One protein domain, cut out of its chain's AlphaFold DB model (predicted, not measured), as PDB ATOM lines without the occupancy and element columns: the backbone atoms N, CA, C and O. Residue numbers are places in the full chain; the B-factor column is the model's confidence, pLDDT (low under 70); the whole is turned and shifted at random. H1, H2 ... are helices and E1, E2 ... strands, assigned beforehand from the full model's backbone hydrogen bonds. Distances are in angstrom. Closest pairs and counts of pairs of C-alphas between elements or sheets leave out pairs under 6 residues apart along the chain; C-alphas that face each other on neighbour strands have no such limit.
ATOM      1  N   ALA A   2     161.366 147.533 230.966       68.00
ATOM      2  CA  ALA A   2     160.533 148.633 230.427       68.00
ATOM      3  C   ALA A   2     161.278 149.734 229.631       68.00
ATOM      4  O   ALA A   2     160.766 150.212 228.625       68.00
ATOM      5  N   LYS A   3     162.504 150.098 230.036       74.44
ATOM      6  CA  LYS A   3     163.281 151.172 229.385       74.44
ATOM      7  C   LYS A   3     163.709 150.859 227.950       74.44
ATOM      8  O   LYS A   3     163.940 151.778 227.181       74.44
ATOM      9  N   GLN A   4     163.869 149.587 227.592       80.12
ATOM     10  CA  GLN A   4     164.313 149.215 226.246       80.12
ATOM     11  C   GLN A   4     163.132 149.159 225.280       80.12
ATOM     12  O   GLN A   4     163.223 149.671 224.170       80.12
ATOM     13  N   THR A   5     161.991 148.645 225.746       87.81
ATOM     14  CA  THR A   5     160.721 148.699 225.016       87.81
ATOM     15  C   THR A   5     160.331 150.137 224.670       87.81
ATOM     16  O   THR A   5     159.929 150.399 223.546       87.81
ATOM     17  N   GLU A   6     160.528 151.087 225.588       92.56
ATOM     18  CA  GLU A   6     160.289 152.514 225.329       92.56
ATOM     19  C   GLU A   6     161.121 153.054 224.153       92.56
ATOM     20  O   GLU A   6     160.578 153.686 223.250       92.56
ATOM     21  N   LYS A   7     162.430 152.767 224.118       93.12
ATOM     22  CA  LYS A   7     163.320 153.217 223.034       93.12
ATOM     23  C   LYS A   7     162.938 152.613 221.681       93.12
ATOM     24  O   LYS A   7     163.008 153.300 220.665       93.12
ATOM     25  N   ILE A   8     162.535 151.343 221.674       93.44
ATOM     26  CA  ILE A   8     162.071 150.656 220.464       93.44
ATOM     27  C   ILE A   8     160.782 151.304 219.957       93.44
ATOM     28  O   ILE A   8     160.705 151.627 218.775       93.44
ATOM     29  N   ASN A   9     159.821 151.579 220.842       94.56
ATOM     30  CA  ASN A   9     158.572 152.239 220.467       94.56
ATOM     31  C   ASN A   9     158.830 153.619 219.843       94.56
ATOM     32  O   ASN A   9     158.284 153.913 218.788       94.56
ATOM     33  N   ILE A  10     159.736 154.423 220.418       95.31
ATOM     34  CA  ILE A  10     160.130 155.728 219.850       95.31
ATOM     35  C   ILE A  10     160.636 155.585 218.405       95.31
ATOM     36  O   ILE A  10     160.302 156.394 217.539       95.31
ATOM     37  N   LEU A  11     161.454 154.565 218.134       95.69
ATOM     38  CA  LEU A  11     161.981 154.301 216.796       95.69
ATOM     39  C   LEU A  11     160.882 153.840 215.836       95.69
ATOM     40  O   LEU A  11     160.811 154.334 214.709       95.69
ATOM     41  N   GLU A  12     160.022 152.920 216.264       95.62
ATOM     42  CA  GLU A  12     158.925 152.412 215.439       95.62
ATOM     43  C   GLU A  12     157.896 153.501 215.111       95.62
ATOM     44  O   GLU A  12     157.516 153.642 213.945       95.62
ATOM     45  N   ASP A  13     157.534 154.332 216.091       96.25
ATOM     46  CA  ASP A  13     156.645 155.488 215.925       96.25
ATOM     47  C   ASP A  13     157.246 156.528 214.966       96.25
ATOM     48  O   ASP A  13     156.540 157.149 214.172       96.25
ATOM     49  N   ALA A  14     158.575 156.673 214.971       95.25
ATOM     50  CA  ALA A  14     159.311 157.504 214.020       95.25
ATOM     51  C   ALA A  14     159.535 156.832 212.647       95.25
ATOM     52  O   ALA A  14     160.251 157.373 211.795       95.25
ATOM     53  N   GLY A  15     158.951 155.653 212.408       95.88
ATOM     54  CA  GLY A  15     158.981 154.948 211.126       95.88
ATOM     55  C   GLY A  15     160.256 154.145 210.858       95.88
ATOM     56  O   GLY A  15     160.484 153.727 209.720       95.88
ATOM     57  N   TYR A  16     161.097 153.923 211.869       96.75
ATOM     58  CA  TYR A  16     162.237 153.020 211.748       96.75
ATOM     59  C   TYR A  16     161.767 151.570 211.804       96.75
ATOM     60  O   TYR A  16     160.845 151.211 212.534       96.75
ATOM     61  N   ARG A  17     162.432 150.713 211.031       96.31
ATOM     62  CA  ARG A  17     162.186 149.271 211.024       96.31
ATOM     63  C   ARG A  17     163.461 148.524 211.345       96.31
ATOM     64  O   ARG A  17     164.529 148.872 210.841       96.31
ATOM     65  N   TYR A  18     163.332 147.496 212.173       95.19
ATOM     66  CA  TYR A  18     164.454 146.639 212.504       95.19
ATOM     67  C   TYR A  18     164.872 145.791 211.298       95.19
ATOM     68  O   TYR A  18     164.039 145.180 210.627       95.19
ATOM     69  N   ASN A  19     166.171 145.763 211.023       93.62
ATOM     70  CA  ASN A  19     166.794 144.920 210.019       93.62
ATOM     71  C   ASN A  19     167.693 143.898 210.724       93.62
ATOM     72  O   ASN A  19     168.723 144.265 211.292       93.62
ATOM     73  N   PHE A  20     167.296 142.626 210.660       88.56
ATOM     74  CA  PHE A  20     168.007 141.520 211.303       88.56
ATOM     75  C   PHE A  20     169.393 141.277 210.700       88.56
ATOM     76  O   PHE A  20     170.341 141.075 211.449       88.56
ATOM     77  N   ASP A  21     169.540 141.371 209.375       87.25
ATOM     78  CA  ASP A  21     170.818 141.119 208.691       87.25
ATOM     79  C   ASP A  21     171.915 142.106 209.111       87.25
ATOM     80  O   ASP A  21     173.105 141.810 209.024       87.25
ATOM     81  N   ARG A  22     171.512 143.305 209.538       85.00
ATOM     82  CA  ARG A  22     172.421 144.397 209.900       85.00
ATOM     83  C   ARG A  22     172.419 144.719 211.382       85.00
ATOM     84  O   ARG A  22     173.263 145.497 211.803       85.00
ATOM     85  N   MET A  23     171.496 144.149 212.155       91.38
ATOM     86  CA  MET A  23     171.299 144.473 213.570       91.38
ATOM     87  C   MET A  23     171.117 145.991 213.788       91.38
ATOM     88  O   MET A  23     171.724 146.598 214.675       91.38
ATOM     89  N   MET A  24     170.298 146.628 212.940       94.19
ATOM     90  CA  MET A  24     170.035 148.073 212.989       94.19
ATOM     91  C   MET A  24     168.556 148.404 212.788       94.19
ATOM     92  O   MET A  24     167.859 147.754 212.012       94.19
ATOM     93  N   TYR A  25     168.106 149.486 213.413       96.44
ATOM     94  CA  TYR A  25     166.853 150.164 213.094       96.44
ATOM     95  C   TYR A  25     167.094 151.179 211.986       96.44
ATOM     96  O   TYR A  25     167.939 152.059 212.123       96.44
ATOM     97  N   ILE A  26     166.355 151.067 210.884       95.88
ATOM     98  CA  ILE A  26     166.605 151.821 209.653       95.88
ATOM     99  C   ILE A  26     165.341 152.573 209.244       95.88
ATOM    100  O   ILE A  26     164.265 151.983 209.153       95.88
ATOM    101  N   ASN A  27     165.488 153.858 208.926       95.06
ATOM    102  CA  ASN A  27     164.467 154.642 208.244       95.06
ATOM    103  C   ASN A  27     165.063 155.234 206.960       95.06
ATOM    104  O   ASN A  27     165.883 156.155 206.993       95.06
ATOM    105  N   ARG A  28     164.641 154.682 205.816       92.12
ATOM    106  CA  ARG A  28     165.116 155.086 204.483       92.12
ATOM    107  C   ARG A  28     164.596 156.456 204.058       92.12
ATOM    108  O   ARG A  28     165.304 157.155 203.344       92.12
ATOM    109  N   ASN A  29     163.421 156.869 204.540       91.06
ATOM    110  CA  ASN A  29     162.818 158.154 204.174       91.06
ATOM    111  C   ASN A  29     163.659 159.332 204.676       91.06
ATOM    112  O   ASN A  29     163.768 160.347 204.002       91.06
ATOM    113  N   VAL A  30     164.285 159.173 205.846       92.12
ATOM    114  CA  VAL A  30     165.186 160.178 206.439       92.12
ATOM    115  C   VAL A  30     166.665 159.782 206.354       92.12
ATOM    116  O   VAL A  30     167.521 160.488 206.887       92.12
ATOM    117  N   ARG A  31     166.972 158.647 205.703       93.25
ATOM    118  CA  ARG A  31     168.320 158.074 205.535       93.25
ATOM    119  C   ARG A  31     169.113 158.038 206.847       93.25
ATOM    120  O   ARG A  31     170.219 158.577 206.953       93.25
ATOM    121  N   LYS A  32     168.521 157.442 207.882       94.81
ATOM    122  CA  LYS A  32     169.149 157.260 209.200       94.81
ATOM    123  C   LYS A  32     169.079 155.806 209.631       94.81
ATOM    124  O   LYS A  32     168.083 155.123 209.375       94.81
ATOM    125  N   ALA A  33     170.119 155.356 210.317       95.44
ATOM    126  CA  ALA A  33     170.161 154.039 210.924       95.44
ATOM    127  C   ALA A  33     170.794 154.085 212.318       95.44
ATOM    128  O   ALA A  33     171.782 154.787 212.528       95.44
ATOM    129  N   PHE A  34     170.245 153.306 213.246       95.75
ATOM    130  CA  PHE A  34     170.717 153.161 214.623       95.75
ATOM    131  C   PHE A  34     171.074 151.698 214.878       95.75
ATOM    132  O   PHE A  34     170.247 150.825 214.610       95.75
ATOM    133  N   SER A  35     172.276 151.406 215.377       94.56
ATOM    134  CA  SER A  35     172.592 150.041 215.815       94.56
ATOM    135  C   SER A  35     171.864 149.702 217.112       94.56
ATOM    136  O   SER A  35     171.548 150.587 217.908       94.56
ATOM    137  N   VAL A  36     171.620 148.409 217.334       92.62
ATOM    138  CA  VAL A  36     171.059 147.925 218.609       92.62
ATOM    139  C   VAL A  36     171.938 148.351 219.784       92.62
ATOM    140  O   VAL A  36     171.427 148.887 220.758       92.62
ATOM    141  N   GLU A  37     173.259 148.225 219.653       92.00
ATOM    142  CA  GLU A  37     174.216 148.651 220.686       92.00
ATOM    143  C   GLU A  37     174.062 150.135 221.046       92.00
ATOM    144  O   GLU A  37     173.996 150.489 222.220       92.00
ATOM    145  N   PHE A  38     173.913 151.009 220.043       93.81
ATOM    146  CA  PHE A  38     173.712 152.436 220.290       93.81
ATOM    147  C   PHE A  38     172.410 152.694 221.052       93.81
ATOM    148  O   PHE A  38     172.367 153.518 221.964       93.81
ATOM    149  N   ILE A  39     171.338 151.993 220.685       93.19
ATOM    150  CA  ILE A  39     170.044 152.116 221.359       93.19
ATOM    151  C   ILE A  39     170.163 151.665 222.813       93.19
ATOM    152  O   ILE A  39     169.596 152.300 223.704       93.19
ATOM    153  N   ASP A  40     170.924 150.611 223.072       91.75
ATOM    154  CA  ASP A  40     171.096 150.058 224.410       91.75
ATOM    155  C   ASP A  40     171.885 151.012 225.307       91.75
ATOM    156  O   ASP A  40     171.425 151.327 226.413       91.75
ATOM    157  N   ASP A  41     172.972 151.576 224.783       92.19
ATOM    158  CA  ASP A  41     173.871 152.465 225.519       92.19
ATOM    159  C   ASP A  41     173.297 153.866 225.755       92.19
ATOM    160  O   ASP A  41     173.596 154.501 226.771       92.19
ATOM    161  N   LYS A  42     172.486 154.388 224.826       93.06
ATOM    162  CA  LYS A  42     172.023 155.783 224.872       93.06
ATOM    163  C   LYS A  42     170.693 155.965 225.577       93.06
ATOM    164  O   LYS A  42     169.814 155.108 225.538       93.06
ATOM    165  N   ALA A  43     170.512 157.117 226.221       93.31
ATOM    166  CA  ALA A  43     169.227 157.480 226.806       93.31
ATOM    167  C   ALA A  43     168.156 157.689 225.719       93.31
ATOM    168  O   ALA A  43     168.458 158.107 224.602       93.31
ATOM    169  N   ALA A  44     166.884 157.456 226.060       93.56
ATOM    170  CA  ALA A  44     165.767 157.671 225.135       93.56
ATOM    171  C   ALA A  44     165.711 159.119 224.610       93.56
ATOM    172  O   ALA A  44     165.417 159.342 223.440       93.56
ATOM    173  N   SER A  45     166.069 160.099 225.445       93.81
ATOM    174  CA  SER A  45     166.151 161.510 225.054       93.81
ATOM    175  C   SER A  45     167.180 161.764 223.951       93.81
ATOM    176  O   SER A  45     166.885 162.502 223.016       93.81
ATOM    177  N   GLU A  46     168.354 161.126 224.017       93.62
ATOM    178  CA  GLU A  46     169.386 161.246 222.977       93.62
ATOM    179  C   GLU A  46     168.909 160.626 221.658       93.62
ATOM    180  O   GLU A  46     169.120 161.198 220.591       93.62
ATOM    181  N   ILE A  47     168.222 159.480 221.717       94.44
ATOM    182  CA  ILE A  47     167.644 158.833 220.528       94.44
ATOM    183  C   ILE A  47     166.610 159.758 219.878       94.44
ATOM    184  O   ILE A  47     166.675 159.999 218.672       94.44
ATOM    185  N   THR A  48     165.705 160.334 220.672       95.06
ATOM    186  CA  THR A  48     164.698 161.291 220.194       95.06
ATOM    187  C   THR A  48     165.337 162.517 219.550       95.06
ATOM    188  O   THR A  48     164.928 162.913 218.458       95.06
ATOM    189  N   GLU A  49     166.376 163.085 220.165       94.75
ATOM    190  CA  GLU A  49     167.116 164.217 219.601       94.75
ATOM    191  C   GLU A  49     167.706 163.863 218.227       94.75
ATOM    192  O   GLU A  49     167.525 164.602 217.256       94.75
ATOM    193  N   LYS A  50     168.347 162.691 218.100       93.88
ATOM    194  CA  LYS A  50     168.902 162.230 216.817       93.88
ATOM    195  C   LYS A  50     167.831 161.949 215.773       93.88
ATOM    196  O   LYS A  50     168.069 162.204 214.593       93.88
ATOM    197  N   ILE A  51     166.657 161.457 216.163       94.19
ATOM    198  CA  ILE A  51     165.522 161.281 215.248       94.19
ATOM    199  C   ILE A  51     165.072 162.642 214.706       94.19
ATOM    200  O   ILE A  51     164.983 162.803 213.486       94.19
ATOM    201  N   GLN A  52     164.858 163.616 215.596       92.31
ATOM    202  CA  GLN A  52     164.317 164.939 215.273       92.31
ATOM    203  C   GLN A  52     165.300 165.847 214.534       92.31
ATOM    204  O   GLN A  52     164.865 166.698 213.761       92.31
ATOM    205  N   HIS A  53     166.607 165.666 214.738       89.81
ATOM    206  CA  HIS A  53     167.638 166.462 214.081       89.81
ATOM    207  C   HIS A  53     167.524 166.361 212.552       89.81
ATOM    208  O   HIS A  53     167.920 165.363 211.948       89.81
ATOM    209  N   GLN A  54     166.970 167.379 211.899       76.88
ATOM    210  CA  GLN A  54     166.906 167.426 210.443       76.88
ATOM    211  C   GLN A  54     168.259 167.858 209.890       76.88
ATOM    212  O   GLN A  54     168.820 168.874 210.290       76.88
ATOM    213  N   LYS A  55     168.781 167.072 208.952       72.75
ATOM    214  CA  LYS A  55     170.006 167.400 208.226       72.75
ATOM    215  C   LYS A  55     169.662 168.195 206.975       72.75
ATOM    216  O   LYS A  55     168.655 167.942 206.322       72.75
ATOM    217  N   ALA A  56     170.555 169.118 206.631       63.50
ATOM    218  CA  ALA A  56     170.504 169.864 205.378       63.50
ATOM    219  C   ALA A  56     170.984 169.036 204.169       63.50
ATOM    220  O   ALA A  56     170.800 169.461 203.033       63.50
ATOM    221  N   ASN A  57     171.628 167.883 204.399       67.75
ATOM    222  CA  ASN A  57     172.166 167.023 203.351       67.75
ATOM    223  C   ASN A  57     171.344 165.738 203.172       67.75
ATOM    224  O   ASN A  57     170.684 165.250 204.088       67.75
ATOM    225  N   GLU A  58     171.417 165.175 201.969       75.56
ATOM    226  CA  GLU A  58     170.683 163.962 201.602       75.56
ATOM    227  C   GLU A  58     171.456 162.664 201.908       75.56
ATOM    228  O   GLU A  58     171.051 161.591 201.469       75.56
ATOM    229  N   ASP A  59     172.585 162.706 202.621       88.38
ATOM    230  CA  ASP A  59     173.419 161.512 202.834       88.38
ATOM    231  C   ASP A  59     172.960 160.682 204.050       88.38
ATOM    232  O   ASP A  59     172.231 161.159 204.923       88.38
ATOM    233  N   TRP A  60     173.381 159.418 204.120       91.88
ATOM    234  CA  TRP A  60     173.090 158.513 205.232       91.88
ATOM    235  C   TRP A  60     173.825 158.904 206.517       91.88
ATOM    236  O   TRP A  60     175.018 159.200 206.502       91.88
ATOM    237  N   GLU A  61     173.118 158.815 207.646       92.81
ATOM    238  CA  GLU A  61     173.700 158.886 208.990       92.81
ATOM    239  C   GLU A  61     173.577 157.530 209.682       92.81
ATOM    240  O   GLU A  61     172.496 156.934 209.715       92.81
ATOM    241  N   PHE A  62     174.684 157.076 210.263       93.31
ATOM    242  CA  PHE A  62     174.760 155.839 211.027       93.31
ATOM    243  C   PHE A  62     175.130 156.174 212.470       93.31
ATOM    244  O   PHE A  62     176.190 156.744 212.725       93.31
ATOM    245  N   TYR A  63     174.247 155.829 213.400       94.25
ATOM    246  CA  TYR A  63     174.431 156.002 214.835       94.25
ATOM    247  C   TYR A  63     174.827 154.660 215.445       94.25
ATOM    248  O   TYR A  63     174.007 153.746 215.550       94.25
ATOM    249  N   THR A  64     176.101 154.538 215.805       92.94
ATOM    250  CA  THR A  64     176.706 153.328 216.369       92.94
ATOM    251  C   THR A  64     177.514 153.677 217.615       92.94
ATOM    252  O   THR A  64     178.032 154.789 217.723       92.94
ATOM    253  N   THR A  65     177.618 152.752 218.573       87.81
ATOM    254  CA  THR A  65     178.441 152.960 219.778       87.81
ATOM    255  C   THR A  65     179.921 153.041 219.418       87.81
ATOM    256  O   THR A  65     180.628 153.946 219.859       87.81
ATOM    257  N   SER A  66     180.394 152.114 218.585       83.81
ATOM    258  CA  SER A  66     181.760 152.107 218.068       83.81
ATOM    259  C   SER A  66     181.842 152.772 216.699       83.81
ATOM    260  O   SER A  66     180.899 152.713 215.907       83.81
ATOM    261  N   HIS A  67     182.997 153.354 216.383       82.62
ATOM    262  CA  HIS A  67     183.261 153.892 215.052       82.62
ATOM    263  C   HIS A  67     183.158 152.791 213.981       82.62
ATOM    264  O   HIS A  67     183.802 151.747 214.094       82.62
ATOM    265  N   LEU A  68     182.354 153.024 212.942       85.12
ATOM    266  CA  LEU A  68     182.321 152.165 211.761       85.12
ATOM    267  C   LEU A  68     183.516 152.487 210.867       85.12
ATOM    268  O   LEU A  68     183.806 153.654 210.625       85.12
ATOM    269  N   SER A  69     184.171 151.463 210.324       87.06
ATOM    270  CA  SER A  69     185.196 151.691 209.304       87.06
ATOM    271  C   SER A  69     184.580 152.255 208.018       87.06
ATOM    272  O   SER A  69     183.444 151.925 207.659       87.06
ATOM    273  N   ASP A  70     185.357 153.040 207.269       87.50
ATOM    274  CA  ASP A  70     184.925 153.612 205.987       87.50
ATOM    275  C   ASP A  70     184.424 152.552 204.997       87.50
ATOM    276  O   ASP A  70     183.493 152.803 204.229       87.50
ATOM    277  N   GLY A  71     185.021 151.355 205.017       88.56
ATOM    278  CA  GLY A  71     184.594 150.229 204.186       88.56
ATOM    279  C   GLY A  71     183.160 149.797 204.494       88.56
ATOM    280  O   GLY A  71     182.345 149.678 203.578       88.56
ATOM    281  N   ILE A  72     182.832 149.659 205.782       87.56
ATOM    282  CA  ILE A  72     181.487 149.286 206.236       87.56
ATOM    283  C   ILE A  72     180.489 150.404 205.925       87.56
ATOM    284  O   ILE A  72     179.405 150.130 205.415       87.56
ATOM    285  N   VAL A  73     180.851 151.671 206.156       89.81
ATOM    286  CA  VAL A  73     179.974 152.811 205.829       89.81
ATOM    287  C   VAL A  73     179.654 152.849 204.333       89.81
ATOM    288  O   VAL A  73     178.495 153.023 203.956       89.81
ATOM    289  N   ARG A  74     180.654 152.653 203.462       89.81
ATOM    290  CA  ARG A  74     180.444 152.600 202.004       89.81
ATOM    291  C   ARG A  74     179.539 151.442 201.602       89.81
ATOM    292  O   ARG A  74     178.651 151.628 200.770       89.81
ATOM    293  N   GLU A  75     179.738 150.269 202.194       89.94
ATOM    294  CA  GLU A  75     178.883 149.115 201.936       89.94
ATOM    295  C   GLU A  75     177.438 149.377 202.374       89.94
ATOM    296  O   GLU A  75     176.519 149.157 201.584       89.94
ATOM    297  N   LEU A  76     177.236 149.915 203.580       90.31
ATOM    298  CA  LEU A  76     175.918 150.272 204.104       90.31
ATOM    299  C   LEU A  76     175.211 151.301 203.217       90.31
ATOM    300  O   LEU A  76     174.035 151.139 202.905       90.31
ATOM    301  N   LYS A  77     175.919 152.322 202.731       90.56
ATOM    302  CA  LYS A  77     175.341 153.289 201.783       90.56
ATOM    303  C   LYS A  77     174.930 152.644 200.463       90.56
ATOM    304  O   LYS A  77     173.911 153.026 199.898       90.56
ATOM    305  N   ARG A  78     175.693 151.662 199.972       89.25
ATOM    306  CA  ARG A  78     175.400 150.954 198.715       89.25
ATOM    307  C   ARG A  78     174.163 150.062 198.819       89.25
ATOM    308  O   ARG A  78     173.386 149.979 197.881       89.25
ATOM    309  N   VAL A  79     174.009 149.357 199.932       88.06
ATOM    310  CA  VAL A  79     172.939 148.360 200.127       88.06
ATOM    311  C   VAL A  79     171.637 148.953 200.666       88.06
ATOM    312  O   VAL A  79     170.605 148.288 200.621       88.06
ATOM    313  N   LEU A  80     171.683 150.173 201.206       86.38
ATOM    314  CA  LEU A  80     170.518 150.881 201.739       86.38
ATOM    315  C   LEU A  80     169.962 151.945 200.782       86.38
ATOM    316  O   LEU A  80     169.120 152.724 201.221       86.38
ATOM    317  N   GLN A  81     170.430 151.985 199.526       77.00
ATOM    318  CA  GLN A  81     169.924 152.901 198.494       77.00
ATOM    319  C   GLN A  81     168.395 152.904 198.395       77.00
ATOM    320  O   GLN A  81     167.777 151.823 198.544       77.00
TER     321      GLN A  81
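This is residues 2 to 81 of the 81 residues of an uncharacterized protein of Granulicella tundricola (strain ATCC BAA-1859 / DSM 23138 / MP5ACTX9) (UniProt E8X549). A small, twisted sheet of four strands sits in the middle, with H1, H2 and H3 on one side of it and H4 alone on the other. H1 and H3 run side by side, and residues 67 to 72, which include the first residues of H4, stick out free beside the sheet. The printed part has 80 residues with four named helices and four named strands in the order H1 E1 E2 E3 H2 H3 E4 H4; the sheet is mixed, in the order E1, E2, E3, E4, with E3 and E4 parallel and the other neighbours antiparallel. The class is mixed, helices and strands; the whole is compact, with a radius of gyration of the C-alphas of 12.0 A and spans of 35, 24 and 19 A.

H1, residues 2 to 13, only grazes the sheet with its residues 8 to 12. E1, residues 17 to 19, E2, residues 24 to 27, and E3, residues 32 to 35, make a meander, each strand the antiparallel neighbour of the one before, and E1 and E2 form a hairpin, as do E2 and E3. N 17 and O 26 are 2.9 A apart, and N 25 and O 34 are 2.8 A apart, both within hydrogen-bond range. H2, residues 36 to 41, is close to H1 but not clearly touching, with the C-alphas of Lys 7 and Ile 39 closest at 7.0 A. H3, residues 44 to 52, touches H1 through residues 6 to 11 of H1 alone, the closest C-alphas being those of Lys 7 and Ala 44, 5.5 A apart; they run the same way at a shallow tilt of 9 degrees. E4, residues 61 to 63, is parallel to E3 at 21 degrees, with N 63 and O 33 within hydrogen-bond range at 2.8 A. E3, H2, H3 and E4 form a strand-helix-strand unit, two parallel neighbour strands with helices between, with a left-handed crossover. H4, residues 70 to 79, only grazes the sheet with residues 73 to 77 and is apart from H1, H2 and H3. In H2, H3 and H4 every O i to N i+4 pair is within hydrogen-bond range; in H1 it is 7 of 8.

H1 begins at C-alpha 2, (160.533, 148.633, 230.427), and is 16.5 A long. E1 measures 6.4 A, E2 9.8 A, E3 10.4 A, H2 8.7 A, H3 12.3 A and E4 6.6 A. E3 begins at C-alpha 32, (169.149, 157.260, 209.200). H4, 14.3 A long, ends at C-alpha 79, (172.939, 148.360, 200.127).

The two C-alphas farthest apart are those of Ala 2 and Gly 71, at 35.6 A. The printed part has no cut, and no link is long. Residue 2 and residues 56 to 57 have a pLDDT under 70; the mean of the printed part is 89.9.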